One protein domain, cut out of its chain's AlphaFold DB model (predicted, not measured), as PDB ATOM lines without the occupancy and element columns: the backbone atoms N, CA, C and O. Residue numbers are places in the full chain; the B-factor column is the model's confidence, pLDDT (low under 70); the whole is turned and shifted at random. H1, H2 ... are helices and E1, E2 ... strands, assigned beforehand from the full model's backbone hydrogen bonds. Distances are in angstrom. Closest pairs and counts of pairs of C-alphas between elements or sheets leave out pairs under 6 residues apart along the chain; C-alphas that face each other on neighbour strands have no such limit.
ATOM      1  N   LEU A   2     166.745 300.637 166.594       89.06
ATOM      2  CA  LEU A   2     166.454 301.973 166.056       89.06
ATOM      3  C   LEU A   2     165.050 302.479 166.413       89.06
ATOM      4  O   LEU A   2     164.945 303.497 167.076       89.06
ATOM      5  N   ASP A   3     163.999 301.736 166.057       92.31
ATOM      6  CA  ASP A   3     162.615 302.138 166.345       92.31
ATOM      7  C   ASP A   3     162.370 302.447 167.829       92.31
ATOM      8  O   ASP A   3     161.654 303.384 168.162       92.31
ATOM      9  N   TYR A   4     162.994 301.666 168.717       92.06
ATOM     10  CA  TYR A   4     162.927 301.878 170.161       92.06
ATOM     11  C   TYR A   4     163.638 303.178 170.549       92.06
ATOM     12  O   TYR A   4     163.042 304.030 171.199       92.06
ATOM     13  N   SER A   5     164.876 303.364 170.091       94.56
ATOM     14  CA  SER A   5     165.651 304.576 170.356       94.56
ATOM     15  C   SER A   5     164.965 305.835 169.821       94.56
ATOM     16  O   SER A   5     164.882 306.828 170.535       94.56
ATOM     17  N   SER A   6     164.408 305.797 168.607       96.12
ATOM     18  CA  SER A   6     163.668 306.918 168.014       96.12
ATOM     19  C   SER A   6     162.393 307.257 168.798       96.12
ATOM     20  O   SER A   6     162.069 308.436 168.965       96.12
ATOM     21  N   TRP A   7     161.683 306.238 169.293       96.50
ATOM     22  CA  TRP A   7     160.467 306.414 170.089       96.50
ATOM     23  C   TRP A   7     160.766 307.058 171.451       96.50
ATOM     24  O   TRP A   7     160.114 308.025 171.837       96.50
ATOM     25  N   HIS A   8     161.781 306.561 172.165       95.12
ATOM     26  CA  HIS A   8     162.066 306.966 173.545       95.12
ATOM     27  C   HIS A   8     163.015 308.165 173.693       95.12
ATOM     28  O   HIS A   8     163.116 308.720 174.789       95.12
ATOM     29  N   ALA A   9     163.706 308.576 172.628       96.44
ATOM     30  CA  ALA A   9     164.568 309.752 172.659       96.44
ATOM     31  C   ALA A   9     163.756 311.041 172.857       96.44
ATOM     32  O   ALA A   9     162.715 311.233 172.219       96.44
ATOM     33  N   THR A  10     164.260 311.945 173.697       95.81
ATOM     34  CA  THR A  10     163.810 313.346 173.742       95.81
ATOM     35  C   THR A  10     164.487 314.154 172.643       95.81
ATOM     36  O   THR A  10     163.849 315.008 172.033       95.81
ATOM     37  N   ASP A  11     165.739 313.812 172.330       97.00
ATOM     38  CA  ASP A  11     166.567 314.504 171.354       97.00
ATOM     39  C   ASP A  11     167.200 313.496 170.394       97.00
ATOM     40  O   ASP A  11     167.756 312.475 170.803       97.00
ATOM     41  N   ILE A  12     167.119 313.784 169.097       98.25
ATOM     42  CA  ILE A  12     167.776 312.996 168.055       98.25
ATOM     43  C   ILE A  12     168.569 313.964 167.198       98.25
ATOM     44  O   ILE A  12     167.988 314.828 166.542       98.25
ATOM     45  N   VAL A  13     169.890 313.833 167.213       98.12
ATOM     46  CA  VAL A  13     170.798 314.799 166.588       98.12
ATOM     47  C   VAL A  13     171.850 314.109 165.743       98.12
ATOM     48  O   VAL A  13     172.312 313.019 166.072       98.12
ATOM     49  N   VAL A  14     172.271 314.774 164.671       98.31
ATOM     50  CA  VAL A  14     173.494 314.415 163.953       98.31
ATOM     51  C   VAL A  14     174.611 315.295 164.466       98.31
ATOM     52  O   VAL A  14     174.471 316.516 164.498       98.31
ATOM     53  N   VAL A  15     175.725 314.688 164.842       97.69
ATOM     54  CA  VAL A  15     176.873 315.376 165.419       97.69
ATOM     55  C   VAL A  15     178.166 315.027 164.697       97.69
ATOM     56  O   VAL A  15     178.238 314.043 163.959       97.69
ATOM     57  N   THR A  16     179.202 315.822 164.946       96.81
ATOM     58  CA  THR A  16     180.585 315.504 164.587       96.81
ATOM     59  C   THR A  16     181.481 315.574 165.825       96.81
ATOM     60  O   THR A  16     181.251 316.439 166.678       96.81
ATOM     61  N   PRO A  17     182.461 314.667 165.979       94.31
ATOM     62  CA  PRO A  17     183.402 314.724 167.093       94.31
ATOM     63  C   PRO A  17     184.298 315.961 166.986       94.31
ATOM     64  O   PRO A  17     184.779 316.301 165.903       94.31
ATOM     65  N   LEU A  18     184.528 316.624 168.120       90.94
ATOM     66  CA  LEU A  18     185.458 317.752 168.241       90.94
ATOM     67  C   LEU A  18     186.849 317.306 168.703       90.94
ATOM     68  O   LEU A  18     187.851 317.896 168.303       90.94
ATOM     69  N   ALA A  19     186.892 316.278 169.549       82.00
ATOM     70  CA  ALA A  19     188.092 315.670 170.105       82.00
ATOM     71  C   ALA A  19     187.800 314.212 170.505       82.00
ATOM     72  O   ALA A  19     186.647 313.774 170.506       82.00
ATOM     73  N   ASP A  20     188.841 313.481 170.899       81.56
ATOM     74  CA  ASP A  20     188.748 312.080 171.335       81.56
ATOM     75  C   ASP A  20     188.250 311.927 172.791       81.56
ATOM     76  O   ASP A  20     188.374 310.863 173.388       81.56
ATOM     77  N   ASP A  21     187.688 312.982 173.389       84.25
ATOM     78  CA  ASP A  21     187.214 313.020 174.782       84.25
ATOM     79  C   ASP A  21     185.693 312.823 174.930       84.25
ATOM     80  O   ASP A  21     185.148 312.934 176.031       84.25
ATOM     81  N   GLY A  22     185.000 312.525 173.827       89.88
ATOM     82  CA  GLY A  22     183.543 312.403 173.800       89.88
ATOM     83  C   GLY A  22     182.817 313.748 173.698       89.88
ATOM     84  O   GLY A  22     181.629 313.822 174.006       89.88
ATOM     85  N   SER A  23     183.496 314.818 173.279       93.00
ATOM     86  CA  SER A  23     182.859 316.092 172.936       93.00
ATOM     87  C   SER A  23     182.410 316.121 171.476       93.00
ATOM     88  O   SER A  23     183.175 315.816 170.557       93.00
ATOM     89  N   PHE A  24     181.179 316.568 171.248       95.19
ATOM     90  CA  PHE A  24     180.552 316.598 169.932       95.19
ATOM     91  C   PHE A  24     179.913 317.954 169.642       95.19
ATOM     92  O   PHE A  24     179.321 318.573 170.526       95.19
ATOM     93  N   GLN A  25     179.975 318.387 168.384       96.44
ATOM     94  CA  GLN A  25     179.198 319.518 167.882       96.44
ATOM     95  C   GLN A  25     177.969 319.020 167.125       96.44
ATOM     96  O   GLN A  25     178.081 318.196 166.217       96.44
ATOM     97  N   VAL A  26     176.804 319.566 167.461       97.75
ATOM     98  CA  VAL A  26     175.544 319.303 166.764       97.75
ATOM     99  C   VAL A  26     175.582 319.931 165.374       97.75
ATOM    100  O   VAL A  26     175.780 321.133 165.225       97.75
ATOM    101  N   LEU A  27     175.370 319.112 164.350       98.06
ATOM    102  CA  LEU A  27     175.248 319.528 162.954       98.06
ATOM    103  C   LEU A  27     173.785 319.695 162.544       98.06
ATOM    104  O   LEU A  27     173.444 320.627 161.823       98.06
ATOM    105  N   GLU A  28     172.925 318.786 162.996       97.94
ATOM    106  CA  GLU A  28     171.499 318.769 162.684       97.94
ATOM    107  C   GLU A  28     170.701 318.256 163.888       97.94
ATOM    108  O   GLU A  28     171.192 317.418 164.642       97.94
ATOM    109  N   SER A  29     169.460 318.723 164.032       97.62
ATOM    110  CA  SER A  29     168.480 318.163 164.961       97.62
ATOM    111  C   SER A  29     167.276 317.614 164.207       97.62
ATOM    112  O   SER A  29     166.682 318.307 163.383       97.62
ATOM    113  N   TRP A  30     166.952 316.348 164.462       97.81
ATOM    114  CA  TRP A  30     165.775 315.658 163.931       97.81
ATOM    115  C   TRP A  30     164.617 315.657 164.937       97.81
ATOM    116  O   TRP A  30     163.459 315.582 164.531       97.81
ATOM    117  N   LYS A  31     164.923 315.730 166.238       96.94
ATOM    118  CA  LYS A  31     163.968 315.796 167.354       96.94
ATOM    119  C   LYS A  31     164.625 316.527 168.526       96.94
ATOM    120  O   LYS A  31     165.825 316.355 168.732       96.94
ATOM    121  N   GLY A  32     163.830 317.241 169.317       95.31
ATOM    122  CA  GLY A  32     164.275 317.877 170.557       95.31
ATOM    123  C   GLY A  32     164.803 319.297 170.367       95.31
ATOM    124  O   GLY A  32     164.673 319.894 169.296       95.31
ATOM    125  N   ASP A  33     165.392 319.837 171.430       92.94
ATOM    126  CA  ASP A  33     165.728 321.261 171.548       92.94
ATOM    127  C   ASP A  33     167.205 321.564 171.274       92.94
ATOM    128  O   ASP A  33     167.600 322.733 171.170       92.94
ATOM    129  N   LEU A  34     168.043 320.532 171.134       93.75
ATOM    130  CA  LEU A  34     169.437 320.693 170.731       93.75
ATOM    131  C   LEU A  34     169.533 321.355 169.351       93.75
ATOM    132  O   LEU A  34     169.031 320.838 168.357       93.75
ATOM    133  N   ARG A  35     170.202 322.509 169.277       94.19
ATOM    134  CA  ARG A  35     170.328 323.295 168.040       94.19
ATOM    135  C   ARG A  35     171.659 323.029 167.332       94.19
ATOM    136  O   ARG A  35     172.662 322.809 168.015       94.19
ATOM    137  N   PRO A  36     171.714 323.136 165.991       97.75
ATOM    138  CA  PRO A  36     172.977 323.163 165.259       97.75
ATOM    139  C   PRO A  36     173.971 324.166 165.858       97.75
ATOM    140  O   PRO A  36     173.601 325.282 166.226       97.75
ATOM    141  N   GLY A  37     175.231 323.756 165.971       95.94
ATOM    142  CA  GLY A  37     176.315 324.505 166.602       95.94
ATOM    143  C   GLY A  37     176.470 324.273 168.108       95.94
ATOM    144  O   GLY A  37     177.528 324.601 168.642       95.94
ATOM    145  N   ALA A  38     175.478 323.687 168.791       95.62
ATOM    146  CA  ALA A  38     175.603 323.336 170.205       95.62
ATOM    147  C   ALA A  38     176.717 322.302 170.427       95.62
ATOM    148  O   ALA A  38     176.922 321.416 169.598       95.62
ATOM    149  N   ILE A  39     177.413 322.406 171.560       94.69
ATOM    150  CA  ILE A  39     178.429 321.439 171.983       94.69
ATOM    151  C   ILE A  39     177.848 320.598 173.114       94.69
ATOM    152  O   ILE A  39     177.320 321.144 174.085       94.69
ATOM    153  N   ILE A  40     177.948 319.279 172.987       93.62
ATOM    154  CA  ILE A  40     177.527 318.316 174.006       93.62
ATOM    155  C   ILE A  40     178.683 317.378 174.346       93.62
ATOM    156  O   ILE A  40     179.491 317.043 173.482       93.62
ATOM    157  N   ALA A  41     178.750 316.949 175.604       92.75
ATOM    158  CA  ALA A  41     179.718 315.968 176.072       92.75
ATOM    159  C   ALA A  41     179.004 314.648 176.370       92.75
ATOM    160  O   ALA A  41     178.036 314.622 177.129       92.75
ATOM    161  N   ILE A  42     179.496 313.565 175.775       93.62
ATOM    162  CA  ILE A  42     179.062 312.189 176.012       93.62
ATOM    163  C   ILE A  42     180.330 311.334 176.165       93.62
ATOM    164  O   ILE A  42     180.762 310.688 175.207       93.62
ATOM    165  N   PRO A  43     180.956 311.341 177.358       92.12
ATOM    166  CA  PRO A  43     182.225 310.648 177.594       92.12
ATOM    167  C   PRO A  43     182.174 309.143 177.302       92.12
ATOM    168  O   PRO A  43     183.179 308.562 176.907       92.12
ATOM    169  N   ASP A  44     181.002 308.516 177.424       92.12
ATOM    170  CA  ASP A  44     180.791 307.093 177.115       92.12
ATOM    171  C   ASP A  44     181.023 306.746 175.634       92.12
ATOM    172  O   ASP A  44     181.184 305.576 175.281       92.12
ATOM    173  N   LEU A  45     181.024 307.759 174.762       94.25
ATOM    174  CA  LEU A  45     181.319 307.640 173.336       94.25
ATOM    175  C   LEU A  45     182.739 308.116 172.986       94.25
ATOM    176  O   LEU A  45     183.049 308.276 171.807       94.25
ATOM    177  N   ALA A  46     183.604 308.343 173.976       93.88
ATOM    178  CA  ALA A  46     185.017 308.603 173.738       93.88
ATOM    179  C   ALA A  46     185.736 307.300 173.325       93.88
ATOM    180  O   ALA A  46     185.576 306.274 173.999       93.88
ATOM    181  N   PRO A  47     186.538 307.298 172.244       92.75
ATOM    182  CA  PRO A  47     187.389 306.158 171.931       92.75
ATOM    183  C   PRO A  47     188.443 305.957 173.032       92.75
ATOM    184  O   PRO A  47     189.068 306.900 173.516       92.75
ATOM    185  N   LYS A  48     188.675 304.703 173.426       90.50
ATOM    186  CA  LYS A  48     189.794 304.325 174.308       90.50
ATOM    187  C   LYS A  48     191.141 304.377 173.571       90.50
ATOM    188  O   LYS A  48     191.140 304.242 172.348       90.50
ATOM    189  N   PRO A  49     192.288 304.469 174.279       87.44
ATOM    190  CA  PRO A  49     193.619 304.531 173.658       87.44
ATOM    191  C   PRO A  49     193.963 303.387 172.689       87.44
ATOM    192  O   PRO A  49     194.771 303.572 171.787       87.44
ATOM    193  N   ASP A  50     193.374 302.207 172.877       85.38
ATOM    194  CA  ASP A  50     193.553 301.008 172.049       85.38
ATOM    195  C   ASP A  50     192.432 300.804 171.014       85.38
ATOM    196  O   ASP A  50     192.381 299.775 170.332       85.38
ATOM    197  N   SER A  51     191.540 301.787 170.871       88.81
ATOM    198  CA  SER A  51     190.477 301.754 169.871       88.81
ATOM    199  C   SER A  51     191.063 301.793 168.471       88.81
ATOM    200  O   SER A  51     192.007 302.523 168.169       88.81
ATOM    201  N   VAL A  52     190.469 301.006 167.583       88.81
ATOM    202  CA  VAL A  52     190.894 300.946 166.187       88.81
ATOM    203  C   VAL A  52     190.119 301.952 165.326       88.81
ATOM    204  O   VAL A  52     188.987 302.315 165.659       88.81
ATOM    205  N   PRO A  53     190.684 302.385 164.190       91.12
ATOM    206  CA  PRO A  53     189.967 303.186 163.204       91.12
ATOM    207  C   PRO A  53     188.712 302.494 162.652       91.12
ATOM    208  O   PRO A  53     188.724 301.289 162.395       91.12
ATOM    209  N   ILE A  54     187.647 303.257 162.383       90.25
ATOM    210  CA  ILE A  54     186.373 302.733 161.846       90.25
ATOM    211  C   ILE A  54     186.529 301.957 160.526       90.25
ATOM    212  O   ILE A  54     185.804 300.998 160.278       90.25
ATOM    213  N   ASN A  55     187.520 302.306 159.703       87.62
ATOM    214  CA  ASN A  55     187.799 301.632 158.432       87.62
ATOM    215  C   ASN A  55     188.473 300.255 158.583       87.62
ATOM    216  O   ASN A  55     188.666 299.565 157.587       87.62
ATOM    217  N   TRP A  56     188.850 299.852 159.801       83.75
ATOM    218  CA  TRP A  56     189.388 298.517 160.089       83.75
ATOM    219  C   TRP A  56     188.308 297.518 160.500       83.75
ATOM    220  O   TRP A  56     188.586 296.320 160.616       83.75
ATOM    221  N   TYR A  57     187.087 297.992 160.753       75.50
ATOM    222  CA  TYR A  57     185.990 297.116 161.128       75.50
ATOM    223  C   TYR A  57     185.518 296.369 159.877       75.50
ATOM    224  O   TYR A  57     185.318 296.988 158.829       75.50
ATOM    225  N   PRO A  58     185.366 295.036 159.950       64.81
ATOM    226  CA  PRO A  58     185.033 294.229 158.788       64.81
ATOM    227  C   PRO A  58     183.715 294.701 158.164       64.81
ATOM    228  O   PRO A  58     182.695 294.825 158.842       64.81
ATOM    229  N   HIS A  59     183.758 294.949 156.853       62.53
ATOM    230  CA  HIS A  59     182.594 295.342 156.054       62.53
ATOM    231  C   HIS A  59     181.579 294.205 155.905       62.53
ATOM    232  O   HIS A  59     180.385 294.478 155.761       62.53
ATOM    233  N   ASP A  60     182.062 292.963 156.015       53.19
ATOM    234  CA  ASP A  60     181.292 291.731 155.957       53.19
ATOM    235  C   ASP A  60     181.720 290.777 157.079       53.19
ATOM    236  O   ASP A  60     182.903 290.516 157.289       53.19
ATOM    237  N   SER A  61     180.723 290.164 157.712       51.88
ATOM    238  CA  SER A  61     180.827 288.922 158.491       51.88
ATOM    239  C   SER A  61     181.399 289.011 159.912       51.88
ATOM    240  O   SER A  61     182.597 289.104 160.167       51.88
ATOM    241  N   PHE A  62     180.464 288.858 160.849       55.12
ATOM    242  CA  PHE A  62     180.594 288.198 162.147       55.12
ATOM    243  C   PHE A  62     181.859 287.331 162.302       55.12
ATOM    244  O   PHE A  62     181.977 286.272 161.688       55.12
ATOM    245  N   SER A  63     182.766 287.741 163.193       51.94
ATOM    246  CA  SER A  63     183.777 286.852 163.766       51.94
ATOM    247  C   SER A  63     183.496 286.701 165.260       51.94
ATOM    248  O   SER A  63     183.635 287.678 165.999       51.94
ATOM    249  N   PRO A  64     183.136 285.501 165.752       50.66
ATOM    250  CA  PRO A  64     182.932 285.279 167.184       50.66
ATOM    251  C   PRO A  64     184.237 285.418 167.993       50.66
ATOM    252  O   PRO A  64     184.193 285.510 169.220       50.66
ATOM    253  N   PHE A  65     185.387 285.476 167.309       51.00
ATOM    254  CA  PHE A  65     186.727 285.509 167.895       51.00
ATOM    255  C   PHE A  65     187.320 286.919 168.026       51.00
ATOM    256  O   PHE A  65     188.299 287.091 168.749       51.00
ATOM    257  N   LYS A  66     186.735 287.940 167.381       61.22
ATOM    258  CA  LYS A  66     187.160 289.341 167.528       61.22
ATOM    259  C   LYS A  66     185.963 290.209 167.896       61.22
ATOM    260  O   LYS A  66     185.164 290.588 167.045       61.22
ATOM    261  N   ARG A  67     185.822 290.489 169.194       64.94
ATOM    262  CA  ARG A  67     184.721 291.301 169.719       64.94
ATOM    263  C   ARG A  67     185.109 292.771 169.677       64.94
ATOM    264  O   ARG A  67     185.843 293.262 170.528       64.94
ATOM    265  N   TRP A  68     184.599 293.464 168.673       77.38
ATOM    266  CA  TRP A  68     184.744 294.902 168.509       77.38
ATOM    267  C   TRP A  68     183.846 295.653 169.501       77.38
ATOM    268  O   TRP A  68     182.764 296.110 169.155       77.38
ATOM    269  N   THR A  69     184.243 295.678 170.770       86.12
ATOM    270  CA  THR A  69     183.410 296.212 171.870       86.12
ATOM    271  C   THR A  69     183.692 297.676 172.205       86.12
ATOM    272  O   THR A  69     182.916 298.290 172.943       86.12
ATOM    273  N   GLU A  70     184.760 298.229 171.631       89.56
ATOM    274  CA  GLU A  70     185.229 299.594 171.856       89.56
ATOM    275  C   GLU A  70     184.756 300.548 170.759       89.56
ATOM    276  O   GLU A  70     184.602 300.153 169.595       89.56
ATOM    277  N   VAL A  71     184.513 301.800 171.157       93.19
ATOM    278  CA  VAL A  71     184.092 302.887 170.265       93.19
ATOM    279  C   VAL A  71     185.199 303.155 169.242       93.19
ATOM    280  O   VAL A  71     186.343 303.348 169.648       93.19
ATOM    281  N   PRO A  72     184.905 303.155 167.931       92.94
ATOM    282  CA  PRO A  72     185.933 303.353 166.916       92.94
ATOM    283  C   PRO A  72     186.541 304.754 166.967       92.94
ATOM    284  O   PRO A  72     185.843 305.737 167.217       92.94
ATOM    285  N   VAL A  73     187.813 304.855 166.577       92.38
ATOM    286  CA  VAL A  73     188.391 306.140 166.169       92.38
ATOM    287  C   VAL A  73     187.799 306.511 164.811       92.38
ATOM    288  O   VAL A  73     187.880 305.741 163.848       92.38
ATOM    289  N   VAL A  74     187.194 307.690 164.721       91.44
ATOM    290  CA  VAL A  74     186.596 308.200 163.483       91.44
ATOM    291  C   VAL A  74     187.356 309.417 162.964       91.44
ATOM    292  O   VAL A  74     187.841 310.217 163.761       91.44
ATOM    293  N   PRO A  75     187.485 309.587 161.636       88.00
ATOM    294  CA  PRO A  75     188.161 310.754 161.091       88.00
ATOM    295  C   PRO A  75     187.395 312.048 161.427       88.00
ATOM    296  O   PRO A  75     186.161 312.022 161.511       88.00
ATOM    297  N   PRO A  76     188.087 313.195 161.562       84.00
ATOM    298  CA  PRO A  76     187.439 314.493 161.723       84.00
ATOM    299  C   PRO A  76     186.388 314.750 160.636       84.00
ATOM    300  O   PRO A  76     186.588 314.398 159.473       84.00
ATOM    301  N   GLY A  77     185.258 315.353 161.011       85.06
ATOM    302  CA  GLY A  77     184.133 315.582 160.098       85.06
ATOM    303  C   GLY A  77     183.223 314.367 159.890       85.06
ATOM    304  O   GLY A  77     182.219 314.478 159.186       85.06
ATOM    305  N   SER A  78     183.519 313.223 160.523       92.62
ATOM    306  CA  SER A  78     182.588 312.090 160.570       92.62
ATOM    307  C   SER A  78     181.262 312.496 161.202       92.62
ATOM    308  O   SER A  78     181.215 313.370 162.071       92.62
ATOM    309  N   ARG A  79     180.189 311.837 160.768       97.19
ATOM    310  CA  ARG A  79     178.827 312.092 161.239       97.19
ATOM    311  C   ARG A  79     178.377 310.947 162.131       97.19
ATOM    312  O   ARG A  79     178.589 309.781 161.801       97.19
ATOM    313  N   ILE A  80     177.765 311.277 163.258       97.50
ATOM    314  CA  ILE A  80     177.213 310.312 164.211       97.50
ATOM    315  C   ILE A  80     175.785 310.743 164.520       97.50
ATOM    316  O   ILE A  80     175.551 311.897 164.863       97.50
ATOM    317  N   VAL A  81     174.830 309.832 164.389       98.12
ATOM    318  CA  VAL A  81     173.447 310.040 164.820       98.12
ATOM    319  C   VAL A  81     173.330 309.586 166.267       98.12
ATOM    320  O   VAL A  81     173.646 308.437 166.573       98.12
ATOM    321  N   LEU A  82     172.872 310.467 167.147       97.56
ATOM    322  CA  LEU A  82     172.671 310.191 168.564       97.56
ATOM    323  C   LEU A  82     171.182 310.187 168.894       97.56
ATOM    324  O   LEU A  82     170.458 311.092 168.488       97.56
ATOM    325  N   TYR A  83     170.757 309.194 169.669       97.19
ATOM    326  CA  TYR A  83     169.413 309.080 170.230       97.19
ATOM    327  C   TYR A  83     169.531 309.280 171.735       97.19
ATOM    328  O   TYR A  83     170.027 308.402 172.441       97.19
ATOM    329  N   LEU A  84     169.128 310.444 172.224       96.06
ATOM    330  CA  LEU A  84     169.383 310.873 173.590       96.06
ATOM    331  C   LEU A  84     168.074 311.061 174.342       96.06
ATOM    332  O   LEU A  84     167.059 311.478 173.782       96.06
ATOM    333  N   LYS A  85     168.119 310.778 175.636       94.00
ATOM    334  CA  LYS A  85     167.081 311.164 176.580       94.00
ATOM    335  C   LYS A  85     167.674 312.157 177.571       94.00
ATOM    336  O   LYS A  85     168.787 311.961 178.062       94.00
ATOM    337  N   ASP A  86     166.935 313.219 177.858       88.81
ATOM    338  CA  ASP A  86     167.300 314.165 178.904       88.81
ATOM    339  C   ASP A  86     167.129 313.517 180.285       88.81
ATOM    340  O   ASP A  86     166.023 313.179 180.710       88.81
ATOM    341  N   GLY A  87     168.253 313.305 180.963       80.31
ATOM    342  CA  GLY A  87     168.354 312.759 182.309       80.31
ATOM    343  C   GLY A  87     168.721 313.809 183.355       80.31
ATOM    344  O   GLY A  87     169.200 313.432 184.419       80.31
ATOM    345  N   SER A  88     168.526 315.106 183.086       71.62
ATOM    346  CA  SER A  88     168.856 316.209 184.009       71.62
ATOM    347  C   SER A  88     168.386 315.986 185.454       71.62
ATOM    348  O   SER A  88     169.162 316.222 186.376       71.62
ATOM    349  N   GLN A  89     167.191 315.423 185.669       58.84
ATOM    350  CA  GLN A  89     166.712 315.087 187.022       58.84
ATOM    351  C   GLN A  89     167.549 314.008 187.737       58.84
ATOM    352  O   GLN A  89     167.641 314.017 188.961       58.84
ATOM    353  N   ALA A  90     168.162 313.080 187.000       57.72
ATOM    354  CA  ALA A  90     169.033 312.048 187.561       57.72
ATOM    355  C   ALA A  90     170.474 312.555 187.746       57.72
ATOM    356  O   ALA A  90     171.079 312.303 188.788       57.72
ATOM    357  N   ALA A  91     170.995 313.331 186.790       56.75
ATOM    358  CA  ALA A  91     172.364 313.853 186.813       56.75
ATOM    359  C   ALA A  91     172.631 314.819 187.987       56.75
ATOM    360  O   ALA A  91     173.724 314.815 188.555       56.75
ATOM    361  N   GLU A  92     171.626 315.601 188.404       56.56
ATOM    362  CA  GLU A  92     171.715 316.463 189.596       56.56
ATOM    363  C   GLU A  92     171.918 315.664 190.895       56.56
ATOM    364  O   GLU A  92     172.537 316.159 191.837       56.56
ATOM    365  N   SER A  93     171.441 314.416 190.942       53.22
ATOM    366  CA  SER A  93     171.515 313.561 192.134       53.22
ATOM    367  C   SER A  93     172.808 312.739 192.233       53.22
ATOM    368  O   SER A  93     173.217 312.374 193.335       53.22
ATOM    369  N   THR A  94     173.469 312.461 191.103       54.78
ATOM    370  CA  THR A  94     174.638 311.562 191.017       54.78
ATOM    371  C   THR A  94     175.966 312.297 190.832       54.78
ATOM    372  O   THR A  94     177.026 311.697 191.022       54.78
ATOM    373  N   GLY A  95     175.942 313.587 190.477       47.25
ATOM    374  CA  GLY A  95     177.150 314.342 190.131       47.25
ATOM    375  C   GLY A  95     177.797 313.873 188.820       47.25
ATOM    376  O   GLY A  95     178.993 314.088 188.605       47.25
ATOM    377  N   GLU A  96     177.029 313.198 187.959       53.47
ATOM    378  CA  GLU A  96     177.492 312.688 186.669       53.47
ATOM    379  C   GLU A  96     177.830 313.814 185.682       53.47
ATOM    380  O   GLU A  96     177.219 314.881 185.655       53.47
ATOM    381  N   ARG A  97     178.835 313.561 184.833       54.94
ATOM    382  CA  ARG A  97     179.395 314.557 183.900       54.94
ATOM    383  C   ARG A  97     178.513 314.852 182.680       54.94
ATOM    384  O   ARG A  97     178.810 315.798 181.956       54.94
ATOM    385  N   SER A  98     177.464 314.067 182.428       69.12
ATOM    386  CA  SER A  98     176.571 314.230 181.274       69.12
ATOM    387  C   SER A  98     175.111 314.170 181.715       69.12
ATOM    388  O   SER A  98     174.694 313.201 182.338       69.12
ATOM    389  N   ARG A  99     174.311 315.172 181.324       84.69
ATOM    390  CA  ARG A  99     172.840 315.139 181.466       84.69
ATOM    391  C   ARG A  99     172.170 314.126 180.535       84.69
ATOM    392  O   ARG A  99     170.982 313.867 180.673       84.69
ATOM    393  N   TRP A 100     172.892 313.636 179.531       91.00
ATOM    394  CA  TRP A 100     172.343 312.791 178.479       91.00
ATOM    395  C   TRP A 100     172.451 311.325 178.856       91.00
ATOM    396  O   TRP A 100     173.551 310.836 179.109       91.00
ATOM    397  N   VAL A 101     171.317 310.629 178.812       92.56
ATOM    398  CA  VAL A 101     171.238 309.179 178.998       92.56
ATOM    399  C   VAL A 101     170.808 308.495 177.704       92.56
ATOM    400  O   VAL A 101     170.231 309.108 176.800       92.56
ATOM    401  N   ALA A 102     171.120 307.207 177.604       92.50
ATOM    402  CA  ALA A 102     170.809 306.402 176.436       92.50
ATOM    403  C   ALA A 102     169.287 306.219 176.264       92.50
ATOM    404  O   ALA A 102     168.566 305.972 177.228       92.50
ATOM    405  N   ALA A 103     168.802 306.291 175.024       92.75
ATOM    406  CA  ALA A 103     167.392 306.116 174.666       92.75
ATOM    407  C   ALA A 103     167.042 304.682 174.218       92.75
ATOM    408  O   ALA A 103     165.949 304.440 173.712       92.75
ATOM    409  N   ASN A 104     167.954 303.716 174.364       87.88
ATOM    410  CA  ASN A 104     167.717 302.326 173.968       87.88
ATOM    411  C   ASN A 104     167.292 301.428 175.142       87.88
ATOM    412  O   ASN A 104     167.475 301.763 176.310       87.88
ATOM    413  N   LEU A 105     166.785 300.242 174.800       82.12
ATOM    414  CA  LEU A 105     166.253 299.241 175.731       82.12
ATOM    415  C   LEU A 105     167.252 298.794 176.815       82.12
ATOM    416  O   LEU A 105     166.837 298.378 177.891       82.12
ATOM    417  N   PHE A 106     168.553 298.863 176.536       82.38
ATOM    418  CA  PHE A 106     169.604 298.356 177.420       82.38
ATOM    419  C   PHE A 106     170.287 299.454 178.237       82.38
ATOM    420  O   PHE A 106     171.214 299.156 178.983       82.38
ATOM    421  N   SER A 107     169.852 300.713 178.098       84.62
ATOM    422  CA  SER A 107     170.485 301.879 178.735       84.62
ATOM    423  C   SER A 107     171.993 302.015 178.440       84.62
ATOM    424  O   SER A 107     172.725 302.628 179.208       84.62
ATOM    425  N   ASP A 108     172.471 301.462 177.318       88.25
ATOM    426  CA  ASP A 108     173.882 301.509 176.903       88.25
ATOM    427  C   ASP A 108     174.094 302.647 175.900       88.25
ATOM    428  O   ASP A 108     173.579 302.582 174.783       88.25
ATOM    429  N   MET A 109     174.866 303.679 176.247       92.56
ATOM    430  CA  MET A 109     175.078 304.829 175.360       92.56
ATOM    431  C   MET A 109     175.634 304.428 173.984       92.56
ATOM    432  O   MET A 109     175.248 305.007 172.968       92.56
ATOM    433  N   LYS A 110     176.442 303.363 173.905       92.44
ATOM    434  CA  LYS A 110     176.981 302.858 172.634       92.44
ATOM    435  C   LYS A 110     175.890 302.336 171.698       92.44
ATOM    436  O   LYS A 110     175.969 302.531 170.488       92.44
ATOM    437  N   ALA A 111     174.851 301.711 172.251       90.25
ATOM    438  CA  ALA A 111     173.675 301.257 171.506       90.25
ATOM    439  C   ALA A 111     172.674 302.396 171.205       90.25
ATOM    440  O   ALA A 111     171.653 302.177 170.550       90.25
ATOM    441  N   SER A 112     172.964 303.616 171.670       94.50
ATOM    442  CA  SER A 112     172.196 304.840 171.417       94.50
ATOM    443  C   SER A 112     172.820 305.741 170.349       94.50
ATOM    444  O   SER A 112     172.403 306.889 170.192       94.50
ATOM    445  N   ALA A 113     173.805 305.233 169.609       95.81
ATOM    446  CA  ALA A 113     174.525 305.969 168.584       95.81
ATOM    447  C   ALA A 113     174.679 305.144 167.296       95.81
ATOM    448  O   ALA A 113     174.808 303.916 167.330       95.81
ATOM    449  N   ALA A 114     174.677 305.833 166.156       95.94
ATOM    450  CA  ALA A 114     174.986 305.263 164.853       95.94
ATOM    451  C   ALA A 114     176.044 306.108 164.138       95.94
ATOM    452  O   ALA A 114     175.851 307.297 163.903       95.94
ATOM    453  N   TRP A 115     177.160 305.494 163.772       96.06
ATOM    454  CA  TRP A 115     178.271 306.140 163.083       96.06
ATOM    455  C   TRP A 115     178.074 306.029 161.579       96.06
ATOM    456  O   TRP A 115     177.779 304.946 161.074       96.06
ATOM    457  N   ILE A 116     178.266 307.130 160.861       95.44
ATOM    458  CA  ILE A 116     178.165 307.178 159.406       95.44
ATOM    459  C   ILE A 116     179.571 307.218 158.819       95.44
ATOM    460  O   ILE A 116     180.334 308.154 159.057       95.44
ATOM    461  N   TYR A 117     179.905 306.200 158.035       91.81
ATOM    462  CA  TYR A 117     181.189 306.086 157.359       91.81
ATOM    463  C   TYR A 117     180.999 305.479 155.971       91.81
ATOM    464  O   TYR A 117     180.312 304.471 155.823       91.81
ATOM    465  N   ASP A 118     181.588 306.110 154.952       89.19
ATOM    466  CA  ASP A 118     181.506 305.665 153.552       89.19
ATOM    467  C   ASP A 118     180.056 305.396 153.084       89.19
ATOM    468  O   ASP A 118     179.720 304.344 152.539       89.19
ATOM    469  N   GLY A 119     179.152 306.333 153.403       88.81
ATOM    470  CA  GLY A 119     177.726 306.260 153.055       88.81
ATOM    471  C   GLY A 119     176.905 305.232 153.842       88.81
ATOM    472  O   GLY A 119     175.704 305.110 153.603       88.81
ATOM    473  N   ARG A 120     177.517 304.511 154.789       90.69
ATOM    474  CA  ARG A 120     176.901 303.407 155.537       90.69
ATOM    475  C   ARG A 120     176.833 303.709 157.023       90.69
ATOM    476  O   ARG A 120     177.703 304.383 157.570       90.69
ATOM    477  N   ALA A 121     175.817 303.167 157.678       92.81
ATOM    478  CA  ALA A 121     175.643 303.259 159.113       92.81
ATOM    479  C   ALA A 121     176.211 302.034 159.838       92.81
ATOM    480  O   ALA A 121     176.028 300.880 159.438       92.81
ATOM    481  N   TYR A 122     176.854 302.312 160.959       92.25
ATOM    482  CA  TYR A 122     177.433 301.352 161.880       92.25
ATOM    483  C   TYR A 122     176.921 301.631 163.288       92.25
ATOM    484  O   TYR A 122     176.567 302.761 163.612       92.25
ATOM    485  N   GLY A 123     176.885 300.620 164.144       92.00
ATOM    486  CA  GLY A 123     176.438 300.789 165.519       92.00
ATOM    487  C   GLY A 123     176.686 299.554 166.362       92.00
ATOM    488  O   GLY A 123     177.091 298.501 165.864       92.00
ATOM    489  N   PHE A 124     176.445 299.695 167.659       89.81
ATOM    490  CA  PHE A 124     176.595 298.602 168.606       89.81
ATOM    491  C   PHE A 124     175.322 297.771 168.693       89.81
ATOM    492  O   PHE A 124     174.227 298.300 168.882       89.81
ATOM    493  N   VAL A 125     175.478 296.453 168.581       82.94
ATOM    494  CA  VAL A 125     174.380 295.497 168.712       82.94
ATOM    495  C   VAL A 125     174.749 294.394 169.695       82.94
ATOM    496  O   VAL A 125     175.853 293.847 169.646       82.94
ATOM    497  N   GLN A 126     173.831 294.040 170.592       78.88
ATOM    498  CA  GLN A 126     173.989 292.862 171.438       78.88
ATOM    499  C   GLN A 126     173.515 291.632 170.657       78.88
ATOM    500  O   GLN A 126     172.323 291.440 170.435       78.88
ATOM    501  N   MET A 127     174.462 290.809 170.206       72.44
ATOM    502  CA  MET A 127     174.155 289.627 169.386       72.44
ATOM    503  C   MET A 127     173.639 288.441 170.206       72.44
ATOM    504  O   MET A 127     172.900 287.609 169.692       72.44
ATOM    505  N   ILE A 128     174.062 288.338 171.465       70.19
ATOM    506  CA  ILE A 128     173.672 287.280 172.400       70.19
ATOM    507  C   ILE A 128     173.256 287.980 173.688       70.19
ATOM    508  O   ILE A 128     174.044 288.755 174.225       70.19
ATOM    509  N   ASN A 129     172.037 287.720 174.157       69.56
ATOM    510  CA  ASN A 129     171.532 288.238 175.423       69.56
ATOM    511  C   ASN A 129     171.527 287.110 176.481       69.56
ATOM    512  O   ASN A 129     170.830 286.116 176.261       69.56
ATOM    513  N   PRO A 130     172.271 287.228 177.601       74.81
ATOM    514  CA  PRO A 130     173.173 288.331 177.946       74.81
ATOM    515  C   PRO A 130     174.527 288.245 177.219       74.81
ATOM    516  O   PRO A 130     175.046 287.159 176.953       74.81
ATOM    517  N   GLY A 131     175.135 289.398 176.933       74.31
ATOM    518  CA  GLY A 131     176.447 289.474 176.283       74.31
ATOM    519  C   GLY A 131     176.894 290.906 175.966       74.31
ATOM    520  O   GLY A 131     176.108 291.842 176.100       74.31
ATOM    521  N   PRO A 132     178.158 291.123 175.564       79.50
ATOM    522  CA  PRO A 132     178.623 292.452 175.184       79.50
ATOM    523  C   PRO A 132     178.008 292.902 173.853       79.50
ATOM    524  O   PRO A 132     177.841 292.097 172.931       79.50
ATOM    525  N   SER A 133     177.749 294.203 173.726       83.00
ATOM    526  CA  SER A 133     177.443 294.828 172.439       83.00
ATOM    527  C   SER A 133     178.699 294.874 171.564       83.00
ATOM    528  O   SER A 133     179.790 295.197 172.041       83.00
ATOM    529  N   VAL A 134     178.555 294.565 170.277       86.12
ATOM    530  CA  VAL A 134     179.639 294.604 169.288       86.12
ATOM    531  C   VAL A 134     179.328 295.619 168.200       86.12
ATOM    532  O   VAL A 134     178.188 295.725 167.751       86.12
ATOM    533  N   PHE A 135     180.346 296.361 167.779       88.06
ATOM    534  CA  PHE A 135     180.254 297.312 166.687       88.06
ATOM    535  C   PHE A 135     180.188 296.570 165.358       88.06
ATOM    536  O   PHE A 135     181.083 295.793 165.010       88.06
ATOM    537  N   VAL A 136     179.112 296.803 164.623       86.31
ATOM    538  CA  VAL A 136     178.852 296.158 163.342       86.31
ATOM    539  C   VAL A 136     178.274 297.160 162.364       86.31
ATOM    540  O   VAL A 136     177.735 298.204 162.731       86.31
ATOM    541  N   ARG A 137     178.335 296.792 161.092       87.25
ATOM    542  CA  ARG A 137     177.547 297.438 160.055       87.25
ATOM    543  C   ARG A 137     176.060 297.160 160.276       87.25
ATOM    544  O   ARG A 137     175.674 296.005 160.481       87.25
ATOM    545  N   LEU A 138     175.235 298.203 160.232       86.56
ATOM    546  CA  LEU A 138     173.793 298.091 160.433       86.56
ATOM    547  C   LEU A 138     173.071 297.791 159.112       86.56
ATOM    548  O   LEU A 138     173.440 298.286 158.047       86.56
ATOM    549  N   TRP A 139     172.012 296.989 159.197       80.81
ATOM    550  CA  TRP A 139     171.175 296.583 158.068       80.81
ATOM    551  C   TRP A 139     169.720 296.394 158.523       80.81
ATOM    552  O   TRP A 139     169.478 296.047 159.681       80.81
ATOM    553  N   TYR A 140     168.752 296.589 157.621       71.75
ATOM    554  CA  TYR A 140     167.375 296.123 157.823       71.75
ATOM    555  C   TYR A 140     167.191 294.731 157.236       71.75
ATOM    556  O   TYR A 140     167.679 294.433 156.148       71.75
ATOM    557  N   SER A 141     166.433 293.892 157.940       62.16
ATOM    558  CA  SER A 141     165.821 292.706 157.343       62.16
ATOM    559  C   SER A 141     164.536 293.141 156.648       62.16
ATOM    560  O   SER A 141     163.573 293.496 157.327       62.16
ATOM    561  N   THR A 142     164.488 293.101 155.323       53.56
ATOM    562  CA  THR A 142     163.249 293.354 154.580       53.56
ATOM    563  C   THR A 142     162.563 292.020 154.305       53.56
ATOM    564  O   THR A 142     162.957 291.309 153.388       53.56
ATOM    565  N   GLU A 143     161.563 291.699 155.133       50.25
ATOM    566  CA  GLU A 143     160.691 290.515 155.062       50.25
ATOM    567  C   GLU A 143     161.388 289.140 155.084       50.25
ATOM    568  O   GLU A 143     162.566 288.969 154.794       50.25
ATOM    569  N   ARG A 144     160.634 288.130 155.524       44.50
ATOM    570  CA  ARG A 144     161.060 286.729 155.600       44.50
ATOM    571  C   ARG A 144     160.111 285.904 154.736       44.50
ATOM    572  O   ARG A 144     159.446 285.003 155.230       44.50
ATOM    573  N   ASN A 145     159.981 286.263 153.461       40.56
ATOM    574  CA  ASN A 145     159.222 285.448 152.516       40.56
ATOM    575  C   ASN A 145     160.122 284.307 152.025       40.56
ATOM    576  O   ASN A 145     161.254 284.534 151.612       40.56
ATOM    577  N   ALA A 146     159.630 283.070 152.128       41.34
ATOM    578  CA  ALA A 146     160.275 281.859 151.601       41.34
ATOM    579  C   ALA A 146     161.726 281.577 152.068       41.34
ATOM    580  O   ALA A 146     162.456 280.849 151.405       41.34
ATOM    581  N   GLY A 147     162.147 282.104 153.224       49.91
ATOM    582  CA  GLY A 147     163.473 281.826 153.794       49.91
ATOM    583  C   GLY A 147     164.612 282.705 153.266       49.91
ATOM    584  O   GLY A 147     165.731 282.587 153.765       49.91
ATOM    585  N   GLU A 148     164.345 283.632 152.342       45.66
ATOM    586  CA  GLU A 148     165.323 284.640 151.934       45.66
ATOM    587  C   GLU A 148     165.247 285.859 152.859       45.66
ATOM    588  O   GLU A 148     164.208 286.500 153.010       45.66
ATOM    589  N   VAL A 149     166.369 286.175 153.508       58.38
ATOM    590  CA  VAL A 149     166.540 287.412 154.272       58.38
ATOM    591  C   VAL A 149     167.248 288.402 153.365       58.38
ATOM    592  O   VAL A 149     168.474 288.365 153.238       58.38
ATOM    593  N   ARG A 150     166.489 289.299 152.734       59.56
ATOM    594  CA  ARG A 150     167.097 290.434 152.044       59.56
ATOM    595  C   ARG A 150     167.578 291.432 153.097       59.56
ATOM    596  O   ARG A 150     166.823 291.845 153.978       59.56
ATOM    597  N   ARG A 151     168.871 291.756 153.033       70.50
ATOM    598  CA  ARG A 151     169.512 292.746 153.898       70.50
ATOM    599  C   ARG A 151     169.737 294.011 153.099       70.50
ATOM    600  O   ARG A 151     170.455 293.979 152.104       70.50
ATOM    601  N   GLU A 152     169.132 295.100 153.540       75.56
ATOM    602  CA  GLU A 152     169.389 296.419 152.972       75.56
ATOM    603  C   GLU A 152     170.301 297.197 153.909       75.56
ATOM    604  O   GLU A 152     170.094 297.230 155.126       75.56
ATOM    605  N   GLU A 153     171.359 297.767 153.342       79.12
ATOM    606  CA  GLU A 153     172.332 298.552 154.090       79.12
ATOM    607  C   GLU A 153     171.691 299.844 154.581       79.12
ATOM    608  O   GLU A 153     171.020 300.543 153.822       79.12
ATOM    609  N   LEU A 154     171.924 300.183 155.849       88.44
ATOM    610  CA  LEU A 154     171.476 301.467 156.370       88.44
ATOM    611  C   LEU A 154     172.437 302.566 155.937       88.44
ATOM    612  O   LEU A 154     173.644 302.452 156.141       88.44
ATOM    613  N   SER A 155     171.891 303.654 155.410       92.06
ATOM    614  CA  SER A 155     172.578 304.935 155.254       92.06
ATOM    615  C   SER A 155     172.058 305.944 156.280       92.06
ATOM    616  O   SER A 155     171.053 305.709 156.958       92.06
ATOM    617  N   GLU A 156     172.698 307.110 156.368       94.62
ATOM    618  CA  GLU A 156     172.170 308.224 157.162       94.62
ATOM    619  C   GLU A 156     170.754 308.627 156.723       94.62
ATOM    620  O   GLU A 156     169.890 308.855 157.570       94.62
ATOM    621  N   SER A 157     170.484 308.661 155.412       94.19
ATOM    622  CA  SER A 157     169.161 309.024 154.896       94.19
ATOM    623  C   SER A 157     168.098 308.002 155.293       94.19
ATOM    624  O   SER A 157     167.015 308.399 155.709       94.19
ATOM    625  N   SER A 158     168.416 306.705 155.249       92.38
ATOM    626  CA  SER A 158     167.493 305.646 155.676       92.38
ATOM    627  C   SER A 158     167.247 305.658 157.189       92.38
ATOM    628  O   SER A 158     166.134 305.376 157.632       92.38
ATOM    629  N   LEU A 159     168.255 306.005 158.001       93.94
ATOM    630  CA  LEU A 159     168.070 306.214 159.443       93.94
ATOM    631  C   LEU A 159     167.147 307.401 159.727       93.94
ATOM    632  O   LEU A 159     166.273 307.316 160.593       93.94
ATOM    633  N   LYS A 160     167.333 308.497 158.987       95.94
ATOM    634  CA  LYS A 160     166.528 309.711 159.111       95.94
ATOM    635  C   LYS A 160     165.076 309.475 158.709       95.94
ATOM    636  O   LYS A 160     164.175 309.815 159.467       95.94
ATOM    637  N   GLU A 161     164.854 308.846 157.556       94.75
ATOM    638  CA  GLU A 161     163.520 308.487 157.066       94.75
ATOM    639  C   GLU A 161     162.792 307.590 158.069       94.75
ATOM    640  O   GLU A 161     161.692 307.927 158.507       94.75
ATOM    641  N   ARG A 162     163.446 306.517 158.536       93.06
ATOM    642  CA  ARG A 162     162.844 305.630 159.537       93.06
ATOM    643  C   ARG A 162     162.558 306.345 160.855       93.06
ATOM    644  O   ARG A 162     161.533 306.085 161.478       93.06
ATOM    645  N   THR A 163     163.430 307.257 161.281       95.69
ATOM    646  CA  THR A 163     163.174 308.079 162.469       95.69
ATOM    647  C   THR A 163     161.926 308.932 162.279       95.69
ATOM    648  O   THR A 163     161.054 308.919 163.143       95.69
ATOM    649  N   PHE A 164     161.777 309.615 161.143       97.00
ATOM    650  CA  PHE A 164     160.582 310.415 160.878       97.00
ATOM    651  C   PHE A 164     159.306 309.580 160.744       97.00
ATOM    652  O   PHE A 164     158.249 310.046 161.164       97.00
TER     653      PHE A 164
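What this domain is: This is residues 2 to 164 of the 358 residues of an uncharacterized protein of Acidobacteria bacterium (UniProt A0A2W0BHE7). A strongly twisted, branched sheet of eight strands, E1 to E8, makes a curved wall, with H1 and H4 together on one face and the long loop of residues 42 to 78 on the other side. The hairpin of E9 and E10 lies at one end of the longest axis and H2 at the other. The printed part has 163 residues, with four named helices and ten named strands in the order H1 E1 E2 E3 E4 H2 E5 H3 E6 E7 E8 E9 E10 H4; neighbour strands are antiparallel, and the class is mixed, helices and strands. The whole is compact, with a radius of gyration of the C-alphas of 15.7 A and spans of 51 by 36 by 32 A.

Where its parts are: Find C-alpha 2 at (166.454, 301.973, 166.056), where H1, residues 2 to 8, begins. Next come E1, residues 11 to 17, 17.4 A, and E2, 23 to 31, 19.7 A, which bends by 78 degrees at residue 28. After E3, 39 to 41, look for E4, 79 to 86, 21.2 A, from C-alpha 79 at (178.827, 312.092, 161.239). Then follow H2, 88 to 94, E5, 100 to 102, H3, 109 to 112, E6, 113 to 117, 13.1 A, E7, 120 to 126, 19.3 A, E8, 133 to 137, E9, 139 to 142, and E10, 150 to 153. H4, 156 to 164, 12.4 A, ends at C-alpha 164, (160.582, 310.415, 160.878).

How they stand to each other: Begin at E4: E1 lies on one side of it, N 13 and O 82 at 3.1 A, and E5 and E6 on the other side, N 85 and O 101 at 2.9 A, N 81 and O 114 at 2.8 A. E1 E2 E3 is a meander, each strand the antiparallel neighbour of the one before, and with E4, also E1's neighbour, a Greek key; look at N 16 and O 25, 2.9 A, and N 24 and O 40, 2.8 A. E6 E7 E8 is another meander, with N 115 and O 122 at 2.8 A and N 123 and O 136 at 2.9 A. E9 and E10 form a hairpin, N 140 and O 152 at 2.9 A. H1 lies over E4 at a height over the sheet of 8.6 A. On the same face, H4 touches H1 at a steep tilt of 43 degrees, the closest C-alphas being those of Ser 6 and Thr 163, 5.7 A. H3 stands at the sheet's level, and H2 only grazes the sheet with residues 88 to 91. In H1 and H4 every O i to N i+4 pair is within hydrogen-bond range, in H2 2 of 3; H3 is too short for one.

The domain as a whole: The two C-alphas farthest apart, Gly 95 and Ala 146, are 53.1 A apart. The printed part has no cut, and its long link joins E3 to E4. The mean pLDDT of the printed part is 83.5; residues 58 to 67, 89 to 98, 129 and 141 to 150 are under 70.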